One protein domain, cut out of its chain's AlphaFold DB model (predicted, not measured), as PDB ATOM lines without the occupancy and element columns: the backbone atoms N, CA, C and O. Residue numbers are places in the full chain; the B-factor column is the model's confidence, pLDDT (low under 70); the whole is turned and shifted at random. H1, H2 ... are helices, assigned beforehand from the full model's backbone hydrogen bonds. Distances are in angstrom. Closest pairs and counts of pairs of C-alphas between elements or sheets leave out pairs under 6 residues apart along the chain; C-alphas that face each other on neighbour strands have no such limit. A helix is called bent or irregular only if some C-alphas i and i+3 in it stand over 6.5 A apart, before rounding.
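Overview. This is residues 2 to 133 and 353 to 362 of the 515 residues of the protein "Chromo domain-containing protein" of Rhizopus microsporus ATCC 52813 (UniProt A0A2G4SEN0). A long helix, H1, sticks out as a straight arm from a compact body of crossed helices. In the body the sharply bent H3 and H4 make the core, with the short H8 on one side and the corner of H6 and H7 on the other, while residues 28 to 48 swing out to the end far from H1 and back. The printed part has 142 residues with eight named helices, H1 to H8 in order, and no named strand: all helix. The whole is loose, with a radius of gyration of the C-alphas of 18.1 A, and spans 67 by 29 by 26 A, the arm H1 making the length.

Arrangement. Begin with H1, residues 2 to 22, which stands free and meets H2, residues 24 to 27, only through their link. H3, residues 49 to 73, was assigned as one helix by its hydrogen bonds but is bent, with C-alphas 59 and 62 9.6 A apart; its arms, H3a up to residue 59 and H3b from residue 62, stand at a steep tilt of 68 degrees, only just short of about perpendicular. H2 touches H3b, the closest C-alphas being those of Phe 25 and Phe 67, 7.1 A apart. H4, residues 84 to 97, touches H3a at a steep tilt of 52 degrees, the same way, closest at C-alphas Ile 52 and Tyr 93, 6.5 A. H4 also touches H3b at a steep tilt of 64 degrees, opposite ways, closest at C-alphas Leu 69 and Gly 88, 6.3 A. H5, residues 103 to 106, is close to but not clearly touching H6, residues 110 to 121; their closest C-alphas, Ile 104 and Gln 110, are 5.8 A apart. H6 and H4 are close but not clearly touching, with C-alphas Leu 91 and Tyr 117 closest at 6.9 A. Residues 119 to 121 of H6 touch H7, residues 124 to 133, only at the corner, closest at C-alphas Trp 121 and Tyr 127, 5.9 A. H8, residues 356 to 361, touches residues 62 to 66 of H3b, about perpendicular at 87 degrees, closest at C-alphas Phe 66 and His 357, 5.7 A. H8 is irregular, with C-alphas 357 and 360 7.6 A apart. Each O i to N i+4 pair is within hydrogen-bond range in H1, H3a and H7, against 7 of 8 in H3b, 9 of 10 in H4, 6 of 8 in H6 and 0 of 2 in H8, where 2 of 3 O i to N i+3 pairs are; H2 and H5 are too short for an i+4 pair.

Along the chain. Find C-alpha 2 at (183.583, 280.156, 235.031); from there H1 runs 30.6 A to C-alpha 22. H3a and H3b are each 15.2 A long, H4 19.5 A, H6 15.7 A and H7 14.2 A. H8 ends at C-alpha 361, at (181.888, 279.484, 191.592).

Size, cuts and confidence. The C-alphas farthest apart, Thr 2 and Arg 40, are 68.5 A apart. Residues 134 to 352 are not printed, and C-alphas 133 and 353 are 22.3 A apart across the cut. The link from H2 to H3, 21 residues, is long. Look for pLDDT under 70 at residues 2 to 5, 36 to 41 and 75.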
ATOM      1  N   THR A   2     182.142 279.945 235.325       49.19
ATOM      2  CA  THR A   2     183.583 280.156 235.031       49.19
ATOM      3  C   THR A   2     184.396 278.946 234.542       49.19
ATOM      4  O   THR A   2     185.271 279.117 233.698       49.19
ATOM      5  N   ILE A   3     184.127 277.729 235.028       53.41
ATOM      6  CA  ILE A   3     184.849 276.518 234.587       53.41
ATOM      7  C   ILE A   3     184.553 276.182 233.112       53.41
ATOM      8  O   ILE A   3     185.466 275.823 232.372       53.41
ATOM      9  N   ASN A   4     183.303 276.338 232.659       58.06
ATOM     10  CA  ASN A   4     182.913 275.964 231.296       58.06
ATOM     11  C   ASN A   4     183.442 276.952 230.248       58.06
ATOM     12  O   ASN A   4     183.800 276.519 229.161       58.06
ATOM     13  N   THR A   5     183.524 278.247 230.571       62.75
ATOM     14  CA  THR A   5     184.160 279.242 229.687       62.75
ATOM     15  C   THR A   5     185.645 278.942 229.511       62.75
ATOM     16  O   THR A   5     186.099 278.840 228.380       62.75
ATOM     17  N   SER A   6     186.363 278.655 230.605       82.62
ATOM     18  CA  SER A   6     187.790 278.302 230.546       82.62
ATOM     19  C   SER A   6     188.061 277.098 229.633       82.62
ATOM     20  O   SER A   6     188.994 277.128 228.841       82.62
ATOM     21  N   LEU A   7     187.213 276.060 229.683       88.19
ATOM     22  CA  LEU A   7     187.342 274.878 228.820       88.19
ATOM     23  C   LEU A   7     187.051 275.178 227.337       88.19
ATOM     24  O   LEU A   7     187.682 274.588 226.462       88.19
ATOM     25  N   GLU A   8     186.123 276.091 227.049       89.56
ATOM     26  CA  GLU A   8     185.833 276.541 225.682       89.56
ATOM     27  C   GLU A   8     187.011 277.328 225.096       89.56
ATOM     28  O   GLU A   8     187.448 277.063 223.975       89.56
ATOM     29  N   ASP A   9     187.570 278.248 225.883       90.81
ATOM     30  CA  ASP A   9     188.738 279.042 225.511       90.81
ATOM     31  C   ASP A   9     189.959 278.142 225.271       90.81
ATOM     32  O   ASP A   9     190.695 278.334 224.304       90.81
ATOM     33  N   ASP A  10     190.159 277.109 226.093       93.81
ATOM     34  CA  ASP A  10     191.246 276.137 225.936       93.81
ATOM     35  C   ASP A  10     191.114 275.299 224.645       93.81
ATOM     36  O   ASP A  10     192.102 275.062 223.943       93.81
ATOM     37  N   ILE A  11     189.885 274.904 224.285       94.50
ATOM     38  CA  ILE A  11     189.573 274.219 223.017       94.50
ATOM     39  C   ILE A  11     189.858 275.142 221.829       94.50
ATOM     40  O   ILE A  11     190.588 274.755 220.915       94.50
ATOM     41  N   ASN A  12     189.344 276.374 221.855       94.12
ATOM     42  CA  ASN A  12     189.535 277.351 220.780       94.12
ATOM     43  C   ASN A  12     191.018 277.717 220.597       94.12
ATOM     44  O   ASN A  12     191.509 277.792 219.470       94.12
ATOM     45  N   ASN A  13     191.767 277.869 221.691       94.94
ATOM     46  CA  ASN A  13     193.210 278.110 221.655       94.94
ATOM     47  C   ASN A  13     193.992 276.941 221.037       94.94
ATOM     48  O   ASN A  13     194.978 277.170 220.336       94.94
ATOM     49  N   GLU A  14     193.582 275.694 221.266       96.19
ATOM     50  CA  GLU A  14     194.215 274.526 220.645       96.19
ATOM     51  C   GLU A  14     193.846 274.384 219.158       96.19
ATOM     52  O   GLU A  14     194.721 274.137 218.326       96.19
ATOM     53  N   VAL A  15     192.584 274.635 218.800       96.31
ATOM     54  CA  VAL A  15     192.108 274.692 217.406       96.31
ATOM     55  C   VAL A  15     192.859 275.754 216.605       96.31
ATOM     56  O   VAL A  15     193.327 275.469 215.503       96.31
ATOM     57  N   ASN A  16     193.070 276.944 217.173       95.62
ATOM     58  CA  ASN A  16     193.836 278.012 216.530       95.62
ATOM     59  C   ASN A  16     195.279 277.580 216.204       95.62
ATOM     60  O   ASN A  16     195.770 277.893 215.122       95.62
ATOM     61  N   LYS A  17     195.944 276.794 217.066       96.81
ATOM     62  CA  LYS A  17     197.273 276.219 216.758       96.81
ATOM     63  C   LYS A  17     197.207 275.218 215.604       96.81
ATOM     64  O   LYS A  17     198.079 275.232 214.739       96.81
ATOM     65  N   ILE A  18     196.184 274.358 215.569       97.06
ATOM     66  CA  ILE A  18     195.986 273.388 214.479       97.06
ATOM     67  C   ILE A  18     195.777 274.120 213.145       97.06
ATOM     68  O   ILE A  18     196.377 273.723 212.144       97.06
ATOM     69  N   ILE A  19     195.000 275.208 213.139       96.00
ATOM     70  CA  ILE A  19     194.780 276.070 211.969       96.00
ATOM     71  C   ILE A  19     196.095 276.733 211.532       96.00
ATOM     72  O   ILE A  19     196.512 276.543 210.392       96.00
ATOM     73  N   ILE A  20     196.795 277.433 212.431       94.75
ATOM     74  CA  ILE A  20     198.065 278.119 212.122       94.75
ATOM     75  C   ILE A  20     199.109 277.149 211.544       94.75
ATOM     76  O   ILE A  20     199.790 277.481 210.575       94.75
ATOM     77  N   ASN A  21     199.212 275.938 212.098       95.62
ATOM     78  CA  ASN A  21     200.231 274.968 211.696       95.62
ATOM     79  C   ASN A  21     199.869 274.171 210.428       95.62
ATOM     80  O   ASN A  21     200.773 273.785 209.689       95.62
ATOM     81  N   ASN A  22     198.581 273.895 210.170       96.94
ATOM     82  CA  ASN A  22     198.159 272.916 209.150       96.94
ATOM     83  C   ASN A  22     197.158 273.447 208.104       96.94
ATOM     84  O   ASN A  22     196.913 272.770 207.106       96.94
ATOM     85  N   TRP A  23     196.572 274.633 208.301       97.44
ATOM     86  CA  TRP A  23     195.565 275.227 207.403       97.44
ATOM     87  C   TRP A  23     196.096 276.407 206.576       97.44
ATOM     88  O   TRP A  23     195.316 277.139 205.972       97.44
ATOM     89  N   SER A  24     197.419 276.549 206.451       95.50
ATOM     90  CA  SER A  24     198.071 277.555 205.591       95.50
ATOM     91  C   SER A  24     197.608 277.529 204.126       95.50
ATOM     92  O   SER A  24     197.745 278.526 203.419       95.50
ATOM     93  N   PHE A  25     196.991 276.427 203.675       95.81
ATOM     94  CA  PHE A  25     196.338 276.345 202.369       95.81
ATOM     95  C   PHE A  25     195.236 277.391 202.158       95.81
ATOM     96  O   PHE A  25     194.946 277.718 201.010       95.81
ATOM     97  N   LEU A  26     194.622 277.919 203.228       95.19
ATOM     98  CA  LEU A  26     193.602 278.968 203.147       95.19
ATOM     99  C   LEU A  26     194.128 280.226 202.443       95.19
ATOM    100  O   LEU A  26     193.365 280.875 201.731       95.19
ATOM    101  N   ASP A  27     195.420 280.526 202.570       94.00
ATOM    102  CA  ASP A  27     196.059 281.711 201.989       94.00
ATOM    103  C   ASP A  27     196.856 281.385 200.708       94.00
ATOM    104  O   ASP A  27     197.610 282.215 200.192       94.00
ATOM    105  N   TYR A  28     196.703 280.173 200.156       94.12
ATOM    106  CA  TYR A  28     197.356 279.795 198.903       94.12
ATOM    107  C   TYR A  28     196.725 280.504 197.697       94.12
ATOM    108  O   TYR A  28     195.507 280.550 197.519       94.12
ATOM    109  N   ASN A  29     197.593 280.981 196.804       90.75
ATOM    110  CA  ASN A  29     197.196 281.441 195.479       90.75
ATOM    111  C   ASN A  29     196.696 280.273 194.615       90.75
ATOM    112  O   ASN A  29     197.167 279.140 194.735       90.75
ATOM    113  N   TRP A  30     195.791 280.575 193.684       92.19
ATOM    114  CA  TRP A  30     195.323 279.615 192.686       92.19
ATOM    115  C   TRP A  30     196.498 279.081 191.838       92.19
ATOM    116  O   TRP A  30     197.317 279.878 191.370       92.19
ATOM    117  N   PRO A  31     196.624 277.752 191.648       91.50
ATOM    118  CA  PRO A  31     197.802 277.154 191.028       91.50
ATOM    119  C   PRO A  31     197.915 277.537 189.550       91.50
ATOM    120  O   PRO A  31     196.953 277.419 188.797       91.50
ATOM    121  N   ILE A  32     199.115 277.949 189.131       88.12
ATOM    122  CA  ILE A  32     199.384 278.330 187.740       88.12
ATOM    123  C   ILE A  32     199.532 277.066 186.886       88.12
ATOM    124  O   ILE A  32     200.514 276.339 187.047       88.12
ATOM    125  N   ILE A  33     198.601 276.812 185.967       84.38
ATOM    126  CA  ILE A  33     198.639 275.650 185.070       84.38
ATOM    127  C   ILE A  33     199.608 275.870 183.902       84.38
ATOM    128  O   ILE A  33     199.687 276.946 183.300       84.38
ATOM    129  N   SER A  34     200.348 274.816 183.557       76.69
ATOM    130  CA  SER A  34     201.159 274.743 182.341       76.69
ATOM    131  C   SER A  34     200.508 273.808 181.321       76.69
ATOM    132  O   SER A  34     200.625 272.591 181.445       76.69
ATOM    133  N   TYR A  35     199.867 274.371 180.293       73.81
ATOM    134  CA  TYR A  35     199.247 273.596 179.214       73.81
ATOM    135  C   TYR A  35     200.297 272.795 178.419       73.81
ATOM    136  O   TYR A  35     201.195 273.364 177.793       73.81
ATOM    137  N   GLU A  36     200.204 271.468 178.440       69.62
ATOM    138  CA  GLU A  36     201.040 270.491 177.731       69.62
ATOM    139  C   GLU A  36     200.355 269.907 176.486       69.62
ATOM    140  O   GLU A  36     201.026 269.681 175.473       69.62
ATOM    141  N   TYR A  37     199.039 269.691 176.527       65.12
ATOM    142  CA  TYR A  37     198.275 269.056 175.460       65.12
ATOM    143  C   TYR A  37     197.921 270.052 174.346       65.12
ATOM    144  O   TYR A  37     197.191 271.022 174.534       65.12
ATOM    145  N   LYS A  38     198.364 269.758 173.117       63.56
ATOM    146  CA  LYS A  38     197.820 270.402 171.913       63.56
ATOM    147  C   LYS A  38     196.463 269.781 171.572       63.56
ATOM    148  O   LYS A  38     196.401 268.803 170.822       63.56
ATOM    149  N   HIS A  39     195.381 270.328 172.123       62.12
ATOM    150  CA  HIS A  39     194.023 269.947 171.722       62.12
ATOM    151  C   HIS A  39     193.813 270.262 170.235       62.12
ATOM    152  O   HIS A  39     194.118 271.358 169.776       62.12
ATOM    153  N   ARG A  40     193.291 269.296 169.468       55.53
ATOM    154  CA  ARG A  40     192.929 269.478 168.043       55.53
ATOM    155  C   ARG A  40     191.564 270.154 167.848       55.53
ATOM    156  O   ARG A  40     191.081 270.256 166.729       55.53
ATOM    157  N   THR A  41     190.916 270.523 168.945       63.28
ATOM    158  CA  THR A  41     189.564 271.074 169.019       63.28
ATOM    159  C   THR A  41     189.551 272.154 170.083       63.28
ATOM    160  O   THR A  41     190.242 272.009 171.093       63.28
ATOM    161  N   GLU A  42     188.715 273.165 169.894       80.56
ATOM    162  CA  GLU A  42     188.440 274.209 170.883       80.56
ATOM    163  C   GLU A  42     188.082 273.633 172.261       80.56
ATOM    164  O   GLU A  42     187.469 272.562 172.362       80.56
ATOM    165  N   ILE A  43     188.469 274.365 173.310       86.94
ATOM    166  CA  ILE A  43     188.133 274.071 174.707       86.94
ATOM    167  C   ILE A  43     186.638 274.343 174.920       86.94
ATOM    168  O   ILE A  43     186.092 275.303 174.377       86.94
ATOM    169  N   LYS A  44     185.963 273.477 175.680       91.94
ATOM    170  CA  LYS A  44     184.506 273.496 175.855       91.94
ATOM    171  C   LYS A  44     184.122 273.555 177.325       91.94
ATOM    172  O   LYS A  44     184.836 273.032 178.177       91.94
ATOM    173  N   HIS A  45     182.948 274.113 177.600       94.06
ATOM    174  CA  HIS A  45     182.313 273.965 178.905       94.06
ATOM    175  C   HIS A  45     181.689 272.571 179.066       94.06
ATOM    176  O   HIS A  45     181.164 271.983 178.110       94.06
ATOM    177  N   ILE A  46     181.715 272.045 180.286       95.44
ATOM    178  CA  ILE A  46     180.917 270.898 180.718       95.44
ATOM    179  C   ILE A  46     179.460 271.363 180.848       95.44
ATOM    180  O   ILE A  46     179.168 272.412 181.429       95.44
ATOM    181  N   LYS A  47     178.513 270.592 180.301       96.19
ATOM    182  CA  LYS A  47     177.087 270.950 180.384       96.19
ATOM    183  C   LYS A  47     176.633 270.993 181.846       96.19
ATOM    184  O   LYS A  47     177.121 270.230 182.673       96.19
ATOM    185  N   ASN A  48     175.682 271.875 182.150       95.12
ATOM    186  CA  ASN A  48     175.086 272.041 183.480       95.12
ATOM    187  C   ASN A  48     176.097 272.373 184.605       95.12
ATOM    188  O   ASN A  48     175.811 272.154 185.782       95.12
ATOM    189  N   ILE A  49     177.257 272.968 184.283       96.06
ATOM    190  CA  ILE A  49     178.299 273.317 185.270       96.06
ATOM    191  C   ILE A  49     177.783 274.163 186.451       96.06
ATOM    192  O   ILE A  49     178.250 273.993 187.574       96.06
ATOM    193  N   LYS A  50     176.768 275.018 186.247       96.12
ATOM    194  CA  LYS A  50     176.151 275.809 187.332       96.12
ATOM    195  C   LYS A  50     175.404 274.943 188.356       96.12
ATOM    196  O   LYS A  50     175.438 275.236 189.548       96.12
ATOM    197  N   GLU A  51     174.768 273.858 187.913       96.38
ATOM    198  CA  GLU A  51     174.102 272.892 188.797       96.38
ATOM    199  C   GLU A  51     175.136 272.077 189.578       96.38
ATOM    200  O   GLU A  51     175.022 271.947 190.795       96.38
ATOM    201  N   ILE A  52     176.200 271.635 188.896       97.31
ATOM    202  CA  ILE A  52     177.360 270.961 189.500       97.31
ATOM    203  C   ILE A  52     177.981 271.832 190.602       97.31
ATOM    204  O   ILE A  52     178.132 271.370 191.731       97.31
ATOM    205  N   LYS A  53     178.289 273.104 190.310       97.81
ATOM    206  CA  LYS A  53     178.825 274.064 191.292       97.81
ATOM    207  C   LYS A  53     177.896 274.199 192.505       97.81
ATOM    208  O   LYS A  53     178.348 274.035 193.636       97.81
ATOM    209  N   LYS A  54     176.593 274.396 192.274       97.62
ATOM    210  CA  LYS A  54     175.574 274.522 193.330       97.62
ATOM    211  C   LYS A  54     175.452 273.267 194.201       97.62
ATOM    212  O   LYS A  54     175.310 273.389 195.419       97.62
ATOM    213  N   GLU A  55     175.516 272.067 193.621       97.31
ATOM    214  CA  GLU A  55     175.504 270.823 194.398       97.31
ATOM    215  C   GLU A  55     176.788 270.662 195.222       97.31
ATOM    216  O   GLU A  55     176.710 270.301 196.396       97.31
ATOM    217  N   LEU A  56     177.954 271.007 194.664       98.25
ATOM    218  CA  LEU A  56     179.233 270.972 195.380       98.25
ATOM    219  C   LEU A  56     179.262 271.939 196.575       98.25
ATOM    220  O   LEU A  56     179.615 271.507 197.674       98.25
ATOM    221  N   VAL A  57     178.819 273.195 196.411       97.38
ATOM    222  CA  VAL A  57     178.669 274.142 197.538       97.38
ATOM    223  C   VAL A  57     177.720 273.568 198.594       97.38
ATOM    224  O   VAL A  57     178.081 273.511 199.767       97.38
ATOM    225  N   LYS A  58     176.540 273.074 198.189       96.81
ATOM    226  CA  LYS A  58     175.535 272.500 199.104       96.81
ATOM    227  C   LYS A  58     176.045 271.277 199.877       96.81
ATOM    228  O   LYS A  58     175.621 271.053 201.009       96.81
ATOM    229  N   LYS A  59     176.887 270.446 199.259       96.25
ATOM    230  CA  LYS A  59     177.338 269.168 199.830       96.25
ATOM    231  C   LYS A  59     178.598 269.295 200.677       96.25
ATOM    232  O   LYS A  59     178.685 268.564 201.661       96.25
ATOM    233  N   LEU A  60     179.531 270.175 200.289       97.50
ATOM    234  CA  LEU A  60     180.910 270.225 200.804       97.50
ATOM    235  C   LEU A  60     181.361 271.605 201.321       97.50
ATOM    236  O   LEU A  60     182.384 271.686 202.002       97.50
ATOM    237  N   GLY A  61     180.647 272.684 200.989       97.50
ATOM    238  CA  GLY A  61     181.067 274.058 201.277       97.50
ATOM    239  C   GLY A  61     182.277 274.535 200.457       97.50
ATOM    240  O   GLY A  61     182.969 273.760 199.792       97.50
ATOM    241  N   TYR A  62     182.549 275.843 200.500       98.06
ATOM    242  CA  TYR A  62     183.588 276.468 199.667       98.06
ATOM    243  C   TYR A  62     185.007 275.977 199.977       98.06
ATOM    244  O   TYR A  62     185.757 275.675 199.052       98.06
ATOM    245  N   ILE A  63     185.369 275.861 201.261       98.44
ATOM    246  CA  ILE A  63     186.741 275.537 201.690       98.44
ATOM    247  C   ILE A  63     187.168 274.136 201.233       98.44
ATOM    248  O   ILE A  63     188.297 273.953 200.789       98.44
ATOM    249  N   SER A  64     186.263 273.155 201.266       98.38
ATOM    250  CA  SER A  64     186.543 271.781 200.831       98.38
ATOM    251  C   SER A  64     186.772 271.690 199.317       98.38
ATOM    252  O   SER A  64     187.686 271.000 198.864       98.38
ATOM    253  N   VAL A  65     185.979 272.414 198.519       98.38
ATOM    254  CA  VAL A  65     186.166 272.475 197.059       98.38
ATOM    255  C   VAL A  65     187.441 273.251 196.710       98.38
ATOM    256  O   VAL A  65     188.217 272.805 195.867       98.38
ATOM    257  N   PHE A  66     187.711 274.357 197.407       98.12
ATOM    258  CA  PHE A  66     188.946 275.131 197.282       98.12
ATOM    259  C   PHE A  66     190.189 274.283 197.605       98.12
ATOM    260  O   PHE A  66     191.108 274.217 196.789       98.12
ATOM    261  N   PHE A  67     190.189 273.544 198.721       98.38
ATOM    262  CA  PHE A  67     191.251 272.594 199.069       98.38
ATOM    263  C   PHE A  67     191.435 271.525 197.983       98.38
ATOM    264  O   PHE A  67     192.565 271.243 197.575       98.38
ATOM    265  N   PHE A  68     190.343 270.949 197.464       98.31
ATOM    266  CA  PHE A  68     190.429 269.974 196.378       98.31
ATOM    267  C   PHE A  68     191.096 270.571 195.128       98.31
ATOM    268  O   PHE A  68     192.012 269.957 194.586       98.31
ATOM    269  N   LEU A  69     190.695 271.766 194.687       97.38
ATOM    270  CA  LEU A  69     191.239 272.398 193.479       97.38
ATOM    271  C   LEU A  69     192.690 272.887 193.656       97.38
ATOM    272  O   LEU A  69     193.525 272.675 192.777       97.38
ATOM    273  N   VAL A  70     193.026 273.506 194.787       96.06
ATOM    274  CA  VAL A  70     194.357 274.097 195.005       96.06
ATOM    275  C   VAL A  70     195.387 273.048 195.441       96.06
ATOM    276  O   VAL A  70     196.502 273.034 194.918       96.06
ATOM    277  N   VAL A  71     195.027 272.141 196.357       96.69
ATOM    278  CA  VAL A  71     195.973 271.205 196.999       96.69
ATOM    279  C   VAL A  71     195.970 269.822 196.337       96.69
ATOM    280  O   VAL A  71     197.032 269.218 196.147       96.69
ATOM    281  N   LEU A  72     194.801 269.297 195.952       96.38
ATOM    282  CA  LEU A  72     194.699 267.945 195.385       96.38
ATOM    283  C   LEU A  72     194.781 267.930 193.851       96.38
ATOM    284  O   LEU A  72     195.504 267.090 193.313       96.38
ATOM    285  N   TYR A  73     194.128 268.857 193.145       93.81
ATOM    286  CA  TYR A  73     194.121 268.922 191.677       93.81
ATOM    287  C   TYR A  73     195.466 269.393 191.106       93.81
ATOM    288  O   TYR A  73     196.105 268.650 190.351       93.81
ATOM    289  N   THR A  74     195.963 270.530 191.612       81.94
ATOM    290  CA  THR A  74     197.277 271.150 191.325       81.94
ATOM    291  C   THR A  74     197.496 271.613 189.876       81.94
ATOM    292  O   THR A  74     196.647 271.445 189.014       81.94
ATOM    293  N   SER A  75     198.658 272.216 189.608       68.31
ATOM    294  CA  SER A  75     199.051 272.913 188.370       68.31
ATOM    295  C   SER A  75     199.266 272.045 187.114       68.31
ATOM    296  O   SER A  75     199.815 272.526 186.119       68.31
ATOM    297  N   LYS A  76     198.876 270.766 187.131       80.00
ATOM    298  CA  LYS A  76     199.009 269.878 185.966       80.00
ATOM    299  C   LYS A  76     197.772 269.979 185.083       80.00
ATOM    300  O   LYS A  76     196.663 269.883 185.587       80.00
ATOM    301  N   GLU A  77     197.973 270.095 183.773       86.62
ATOM    302  CA  GLU A  77     196.881 269.946 182.809       86.62
ATOM    303  C   GLU A  77     196.412 268.481 182.750       86.62
ATOM    304  O   GLU A  77     197.232 267.552 182.752       86.62
ATOM    305  N   TYR A  78     195.101 268.260 182.642       90.94
ATOM    306  CA  TYR A  78     194.513 266.934 182.473       90.94
ATOM    307  C   TYR A  78     193.863 266.763 181.086       90.94
ATOM    308  O   TYR A  78     193.206 267.670 180.569       90.94
ATOM    309  N   PRO A  79     194.003 265.583 180.450       90.38
ATOM    310  CA  PRO A  79     193.602 265.382 179.058       90.38
ATOM    311  C   PRO A  79     192.088 265.516 178.836       90.38
ATOM    312  O   PRO A  79     191.299 265.077 179.668       90.38
ATOM    313  N   ALA A  80     191.728 265.978 177.630       90.31
ATOM    314  CA  ALA A  80     190.399 266.341 177.101       90.31
ATOM    315  C   ALA A  80     190.150 267.870 177.034       90.31
ATOM    316  O   ALA A  80     190.581 268.594 177.932       90.31
ATOM    317  N   PRO A  81     189.450 268.356 175.984       91.38
ATOM    318  CA  PRO A  81     189.311 269.781 175.664       91.38
ATOM    319  C   PRO A  81     188.189 270.435 176.484       91.38
ATOM    320  O   PRO A  81     187.162 270.854 175.953       91.38
ATOM    321  N   TYR A  82     188.380 270.480 177.798       92.69
ATOM    322  CA  TYR A  82     187.500 271.146 178.756       92.69
ATOM    323  C   TYR A  82     188.329 272.030 179.684       92.69
ATOM    324  O   TYR A  82     189.503 271.722 179.912       92.69
ATOM    325  N   PHE A  83     187.714 273.090 180.210       91.88
ATOM    326  CA  PHE A  83     188.318 273.974 181.210       91.88
ATOM    327  C   PHE A  83     188.800 273.175 182.436       91.88
ATOM    328  O   PHE A  83     188.178 272.191 182.849       91.88
ATOM    329  N   GLU A  84     189.947 273.549 182.993       92.50
ATOM    330  CA  GLU A  84     190.647 272.823 184.056       92.50
ATOM    331  C   GLU A  84     189.912 272.913 185.393       92.50
ATOM    332  O   GLU A  84     189.695 271.881 186.036       92.50
ATOM    333  N   VAL A  85     189.421 274.099 185.772       94.62
ATOM    334  CA  VAL A  85     188.509 274.245 186.923       94.62
ATOM    335  C   VAL A  85     187.308 273.307 186.777       94.62
ATOM    336  O   VAL A  85     186.960 272.602 187.722       94.62
ATOM    337  N   GLU A  86     186.702 273.221 185.591       95.75
ATOM    338  CA  GLU A  86     185.528 272.371 185.370       95.75
ATOM    339  C   GLU A  86     185.851 270.871 185.417       95.75
ATOM    340  O   GLU A  86     185.082 270.107 186.002       95.75
ATOM    341  N   LYS A  87     186.996 270.430 184.877       95.69
ATOM    342  CA  LYS A  87     187.461 269.035 185.002       95.69
ATOM    343  C   LYS A  87     187.728 268.662 186.464       95.69
ATOM    344  O   LYS A  87     187.337 267.572 186.891       95.69
ATOM    345  N   GLY A  88     188.328 269.564 187.243       96.56
ATOM    346  CA  GLY A  88     188.503 269.409 188.689       96.56
ATOM    347  C   GLY A  88     187.167 269.298 189.430       96.56
ATOM    348  O   GLY A  88     186.937 268.329 190.158       96.56
ATOM    349  N   LEU A  89     186.244 270.231 189.181       97.62
ATOM    350  CA  LEU A  89     184.893 270.205 189.751       97.62
ATOM    351  C   LEU A  89     184.134 268.927 189.366       97.62
ATOM    352  O   LEU A  89     183.483 268.332 190.222       97.62
ATOM    353  N   PHE A  90     184.244 268.447 188.126       97.62
ATOM    354  CA  PHE A  90     183.522 267.252 187.681       97.62
ATOM    355  C   PHE A  90     184.090 265.942 188.261       97.62
ATOM    356  O   PHE A  90     183.330 265.014 188.544       97.62
ATOM    357  N   LEU A  91     185.401 265.860 188.529       97.12
ATOM    358  CA  LEU A  91     185.981 264.744 189.297       97.12
ATOM    359  C   LEU A  91     185.404 264.667 190.713       97.12
ATOM    360  O   LEU A  91     185.090 263.572 191.184       97.12
ATOM    361  N   LEU A  92     185.255 265.817 191.373       97.62
ATOM    362  CA  LEU A  92     184.665 265.907 192.706       97.62
ATOM    363  C   LEU A  92     183.154 265.626 192.667       97.62
ATOM    364  O   LEU A  92     182.646 264.856 193.483       97.62
ATOM    365  N   TYR A  93     182.454 266.154 191.661       97.75
ATOM    366  CA  TYR A  93     181.035 265.900 191.414       97.75
ATOM    367  C   TYR A  93     180.738 264.413 191.212       97.75
ATOM    368  O   TYR A  93     179.758 263.911 191.753       97.75
ATOM    369  N   HIS A  94     181.600 263.673 190.512       95.75
ATOM    370  CA  HIS A  94     181.480 262.220 190.364       95.75
ATOM    371  C   HIS A  94     181.592 261.462 191.706       95.75
ATOM    372  O   HIS A  94     180.945 260.428 191.869       95.75
ATOM    373  N   LEU A  95     182.342 261.970 192.697       95.81
ATOM    374  CA  LEU A  95     182.317 261.407 194.058       95.81
ATOM    375  C   LEU A  95     181.007 261.755 194.793       95.81
ATOM    376  O   LEU A  95     180.418 260.894 195.446       95.81
ATOM    377  N   VAL A  96     180.565 263.011 194.684       96.31
ATOM    378  CA  VAL A  96     179.393 263.564 195.389       96.31
ATOM    379  C   VAL A  96     178.077 262.953 194.897       96.31
ATOM    380  O   VAL A  96     177.312 262.410 195.694       96.31
ATOM    381  N   SER A  97     177.847 262.985 193.586       93.69
ATOM    382  CA  SER A  97     176.614 262.527 192.928       93.69
ATOM    383  C   SER A  97     176.587 261.023 192.637       93.69
ATOM    384  O   SER A  97     175.515 260.433 192.528       93.69
ATOM    385  N   GLY A  98     177.754 260.378 192.498       89.81
ATOM    386  CA  GLY A  98     177.850 258.965 192.118       89.81
ATOM    387  C   GLY A  98     177.341 258.637 190.707       89.81
ATOM    388  O   GLY A  98     177.010 257.476 190.458       89.81
ATOM    389  N   VAL A  99     177.258 259.625 189.800       89.19
ATOM    390  CA  VAL A  99     176.746 259.447 188.425       89.19
ATOM    391  C   VAL A  99     177.397 258.273 187.689       89.19
ATOM    392  O   VAL A  99     178.617 258.094 187.706       89.19
ATOM    393  N   SER A 100     176.574 257.476 187.003       83.19
ATOM    394  CA  SER A 100     177.052 256.304 186.272       83.19
ATOM    395  C   SER A 100     177.828 256.685 185.004       83.19
ATOM    396  O   SER A 100     177.687 257.780 184.458       83.19
ATOM    397  N   GLY A 101     178.594 255.730 184.464       78.50
ATOM    398  CA  GLY A 101     179.266 255.891 183.169       78.50
ATOM    399  C   GLY A 101     178.324 256.242 182.009       78.50
ATOM    400  O   GLY A 101     178.749 256.909 181.070       78.50
ATOM    401  N   ILE A 102     177.050 255.839 182.093       80.69
ATOM    402  CA  ILE A 102     176.017 256.178 181.106       80.69
ATOM    403  C   ILE A 102     175.588 257.638 181.300       80.69
ATOM    404  O   ILE A 102     175.604 258.411 180.341       80.69
ATOM    405  N   ASP A 103     175.286 258.032 182.541       88.81
ATOM    406  CA  ASP A 103     174.822 259.377 182.900       88.81
ATOM    407  C   ASP A 103     175.858 260.471 182.642       88.81
ATOM    408  O   ASP A 103     175.482 261.585 182.285       88.81
ATOM    409  N   ILE A 104     177.153 260.160 182.753       92.69
ATOM    410  CA  ILE A 104     178.241 261.105 182.457       92.69
ATOM    411  C   ILE A 104     178.101 261.707 181.049       92.69
ATOM    412  O   ILE A 104     178.344 262.903 180.891       92.69
ATOM    413  N   ASN A 105     177.593 260.951 180.062       93.50
ATOM    414  CA  ASN A 105     177.365 261.438 178.691       93.50
ATOM    415  C   ASN A 105     176.347 262.591 178.589       93.50
ATOM    416  O   ASN A 105     176.348 263.311 177.589       93.50
ATOM    417  N   LYS A 106     175.515 262.815 179.618       93.88
ATOM    418  CA  LYS A 106     174.644 264.001 179.725       93.88
ATOM    419  C   LYS A 106     175.467 265.288 179.878       93.88
ATOM    420  O   LYS A 106     175.063 266.328 179.365       93.88
ATOM    421  N   PHE A 107     176.633 265.195 180.523       95.81
ATOM    422  CA  PHE A 107     177.525 266.306 180.867       95.81
ATOM    423  C   PHE A 107     178.678 266.468 179.861       95.81
ATOM    424  O   PHE A 107     178.880 267.553 179.311       95.81
ATOM    425  N   LEU A 108     179.410 265.379 179.590       95.31
ATOM    426  CA  LEU A 108     180.500 265.291 178.609       95.31
ATOM    427  C   LEU A 108     180.699 263.837 178.130       95.31
ATOM    428  O   LEU A 108     180.329 262.914 178.851       95.31
ATOM    429  N   PRO A 109     181.334 263.575 176.970       94.75
ATOM    430  CA  PRO A 109     181.578 262.208 176.512       94.75
ATOM    431  C   PRO A 109     182.336 261.372 177.554       94.75
ATOM    432  O   PRO A 109     183.400 261.774 178.033       94.75
ATOM    433  N   GLN A 110     181.834 260.175 177.860       93.38
ATOM    434  CA  GLN A 110     182.429 259.266 178.849       93.38
ATOM    435  C   GLN A 110     183.903 258.948 178.539       93.38
ATOM    436  O   GLN A 110     184.724 258.834 179.447       93.38
ATOM    437  N   SER A 111     184.271 258.868 177.256       92.88
ATOM    438  CA  SER A 111     185.652 258.657 176.795       92.88
ATOM    439  C   SER A 111     186.578 259.863 177.016       92.88
ATOM    440  O   SER A 111     187.797 259.690 177.037       92.88
ATOM    441  N   SER A 112     186.030 261.068 177.204       93.81
ATOM    442  CA  SER A 112     186.768 262.254 177.653       93.81
ATOM    443  C   SER A 112     186.949 262.234 179.169       93.81
ATOM    444  O   SER A 112     188.083 262.333 179.629       93.81
ATOM    445  N   PHE A 113     185.873 261.996 179.933       95.38
ATOM    446  CA  PHE A 113     185.951 261.852 181.394       95.38
ATOM    447  C   PHE A 113     186.951 260.767 181.814       95.38
ATOM    448  O   PHE A 113     187.830 261.015 182.633       95.38
ATOM    449  N   HIS A 114     186.880 259.581 181.202       93.81
ATOM    450  CA  HIS A 114     187.732 258.439 181.554       93.81
ATOM    451  C   HIS A 114     189.232 258.727 181.393       93.81
ATOM    452  O   HIS A 114     190.043 258.173 182.135       93.81
ATOM    453  N   LYS A 115     189.621 259.622 180.471       93.38
ATOM    454  CA  LYS A 115     191.025 260.024 180.273       93.38
ATOM    455  C   LYS A 115     191.554 260.807 181.473       93.38
ATOM    456  O   LYS A 115     192.575 260.410 182.036       93.38
ATOM    457  N   TYR A 116     190.869 261.876 181.891       94.25
ATOM    458  CA  TYR A 116     191.311 262.646 183.056       94.25
ATOM    459  C   TYR A 116     191.028 261.932 184.381       94.25
ATOM    460  O   TYR A 116     191.860 262.003 185.277       94.25
ATOM    461  N   TYR A 117     189.957 261.141 184.486       94.81
ATOM    462  CA  TYR A 117     189.717 260.245 185.623       94.81
ATOM    463  C   TYR A 117     190.884 259.271 185.845       94.81
ATOM    464  O   TYR A 117     191.396 259.181 186.964       94.81
ATOM    465  N   LYS A 118     191.365 258.599 184.785       94.44
ATOM    466  CA  LYS A 118     192.559 257.743 184.871       94.44
ATOM    467  C   LYS A 118     193.812 258.546 185.212       94.44
ATOM    468  O   LYS A 118     194.526 258.166 186.135       94.44
ATOM    469  N   LYS A 119     194.063 259.667 184.528       94.19
ATOM    470  CA  LYS A 119     195.256 260.497 184.779       94.19
ATOM    471  C   LYS A 119     195.267 261.132 186.178       94.19
ATOM    472  O   LYS A 119     196.342 261.399 186.705       94.19
ATOM    473  N   PHE A 120     194.102 261.341 186.792       95.56
ATOM    474  CA  PHE A 120     193.987 261.864 188.149       95.56
ATOM    475  C   PHE A 120     194.141 260.774 189.218       95.56
ATOM    476  O   PHE A 120     195.023 260.890 190.066       95.56
ATOM    477  N   TRP A 121     193.321 259.717 189.173       94.75
ATOM    478  CA  TRP A 121     193.238 258.718 190.252       94.75
ATOM    479  C   TRP A 121     194.170 257.511 190.101       94.75
ATOM    480  O   TRP A 121     194.499 256.889 191.109       94.75
ATOM    481  N   MET A 122     194.528 257.141 188.867       94.75
ATOM    482  CA  MET A 122     195.149 255.846 188.535       94.75
ATOM    483  C   MET A 122     196.584 255.961 188.000       94.75
ATOM    484  O   MET A 122     197.285 254.960 187.891       94.75
ATOM    485  N   ASP A 123     197.028 257.173 187.673       94.12
ATOM    486  CA  ASP A 123     198.431 257.497 187.417       94.12
ATOM    487  C   ASP A 123     199.258 257.262 188.689       94.12
ATOM    488  O   ASP A 123     198.931 257.811 189.740       94.12
ATOM    489  N   GLU A 124     200.310 256.444 188.626       93.81
ATOM    490  CA  GLU A 124     201.045 256.019 189.828       93.81
ATOM    491  C   GLU A 124     201.700 257.174 190.592       93.81
ATOM    492  O   GLU A 124     201.736 257.152 191.822       93.81
ATOM    493  N   ASP A 125     202.199 258.198 189.903       92.75
ATOM    494  CA  ASP A 125     202.873 259.313 190.567       92.75
ATOM    495  C   ASP A 125     201.864 260.308 191.141       92.75
ATOM    496  O   ASP A 125     202.052 260.808 192.256       92.75
ATOM    497  N   ASN A 126     200.744 260.534 190.448       93.50
ATOM    498  CA  ASN A 126     199.644 261.316 191.005       93.50
ATOM    499  C   ASN A 126     198.968 260.588 192.179       93.50
ATOM    500  O   ASN A 126     198.698 261.221 193.198       93.50
ATOM    501  N   TYR A 127     198.797 259.263 192.099       95.06
ATOM    502  CA  TYR A 127     198.349 258.420 193.211       95.06
ATOM    503  C   TYR A 127     199.270 258.582 194.424       95.06
ATOM    504  O   TYR A 127     198.783 258.882 195.511       95.06
ATOM    505  N   LYS A 128     200.594 258.415 194.263       96.00
ATOM    506  CA  LYS A 128     201.559 258.535 195.375       96.00
ATOM    507  C   LYS A 128     201.485 259.921 196.018       96.00
ATOM    508  O   LYS A 128     201.416 260.011 197.243       96.00
ATOM    509  N   ARG A 129     201.446 260.982 195.201       95.44
ATOM    510  CA  ARG A 129     201.330 262.380 195.649       95.44
ATOM    511  C   ARG A 129     200.042 262.617 196.440       95.44
ATOM    512  O   ARG A 129     200.111 263.055 197.584       95.44
ATOM    513  N   ILE A 130     198.887 262.321 195.844       96.88
ATOM    514  CA  ILE A 130     197.571 262.573 196.447       96.88
ATOM    515  C   ILE A 130     197.390 261.697 197.691       96.88
ATOM    516  O   ILE A 130     196.970 262.200 198.726       96.88
ATOM    517  N   ASN A 131     197.777 260.418 197.643       97.38
ATOM    518  CA  ASN A 131     197.722 259.542 198.810       97.38
ATOM    519  C   ASN A 131     198.620 260.047 199.946       97.38
ATOM    520  O   ASN A 131     198.177 260.016 201.089       97.38
ATOM    521  N   LYS A 132     199.844 260.526 199.675       97.56
ATOM    522  CA  LYS A 132     200.673 261.131 200.729       97.56
ATOM    523  C   LYS A 132     199.942 262.314 201.368       97.56
ATOM    524  O   LYS A 132     199.641 262.244 202.554       97.56
ATOM    525  N   ILE A 133     199.578 263.322 200.567       97.81
ATOM    526  CA  ILE A 133     198.891 264.533 201.044       97.81
ATOM    527  C   ILE A 133     197.663 264.170 201.883       97.81
ATOM    528  O   ILE A 133     197.499 264.693 202.974       97.81
ATOM    529  N   ILE A 353     185.301 282.313 205.577       95.75
ATOM    530  CA  ILE A 353     185.349 282.015 204.139       95.75
ATOM    531  C   ILE A 353     185.573 283.309 203.349       95.75
ATOM    532  O   ILE A 353     184.632 284.055 203.056       95.75
ATOM    533  N   GLN A 354     186.828 283.534 202.966       92.69
ATOM    534  CA  GLN A 354     187.279 284.694 202.201       92.69
ATOM    535  C   GLN A 354     186.774 284.659 200.744       92.69
ATOM    536  O   GLN A 354     186.335 283.628 200.226       92.69
ATOM    537  N   SER A 355     186.838 285.797 200.046       92.44
ATOM    538  CA  SER A 355     186.331 285.918 198.670       92.44
ATOM    539  C   SER A 355     187.102 285.066 197.654       92.44
ATOM    540  O   SER A 355     186.491 284.530 196.731       92.44
ATOM    541  N   HIS A 356     188.419 284.877 197.815       93.31
ATOM    542  CA  HIS A 356     189.211 284.078 196.868       93.31
ATOM    543  C   HIS A 356     188.896 282.580 196.939       93.31
ATOM    544  O   HIS A 356     188.971 281.909 195.910       93.31
ATOM    545  N   HIS A 357     188.445 282.078 198.098       95.94
ATOM    546  CA  HIS A 357     187.952 280.701 198.275       95.94
ATOM    547  C   HIS A 357     186.723 280.382 197.414       95.94
ATOM    548  O   HIS A 357     186.424 279.211 197.182       95.94
ATOM    549  N   LYS A 358     186.001 281.412 196.951       96.31
ATOM    550  CA  LYS A 358     184.749 281.302 196.185       96.31
ATOM    551  C   LYS A 358     184.934 281.519 194.684       96.31
ATOM    552  O   LYS A 358     183.995 281.296 193.930       96.31
ATOM    553  N   LEU A 359     186.124 281.930 194.226       94.25
ATOM    554  CA  LEU A 359     186.345 282.364 192.837       94.25
ATOM    555  C   LEU A 359     185.898 281.328 191.794       94.25
ATOM    556  O   LEU A 359     185.272 281.705 190.809       94.25
ATOM    557  N   TRP A 360     186.116 280.038 192.059       94.69
ATOM    558  CA  TRP A 360     185.687 278.915 191.214       94.69
ATOM    559  C   TRP A 360     184.174 278.811 190.978       94.69
ATOM    560  O   TRP A 360     183.757 278.161 190.019       94.69
ATOM    561  N   GLU A 361     183.335 279.429 191.814       93.94
ATOM    562  CA  GLU A 361     181.888 279.484 191.592       93.94
ATOM    563  C   GLU A 361     181.545 280.388 190.394       93.94
ATOM    564  O   GLU A 361     180.671 280.049 189.596       93.94
ATOM    565  N   SER A 362     182.308 281.466 190.188       91.19
ATOM    566  CA  SER A 362     182.145 282.434 189.091       91.19
ATOM    567  C   SER A 362     182.127 281.765 187.715       91.19
ATOM    568  O   SER A 362     182.939 280.881 187.441       91.19
TER     569      SER A 362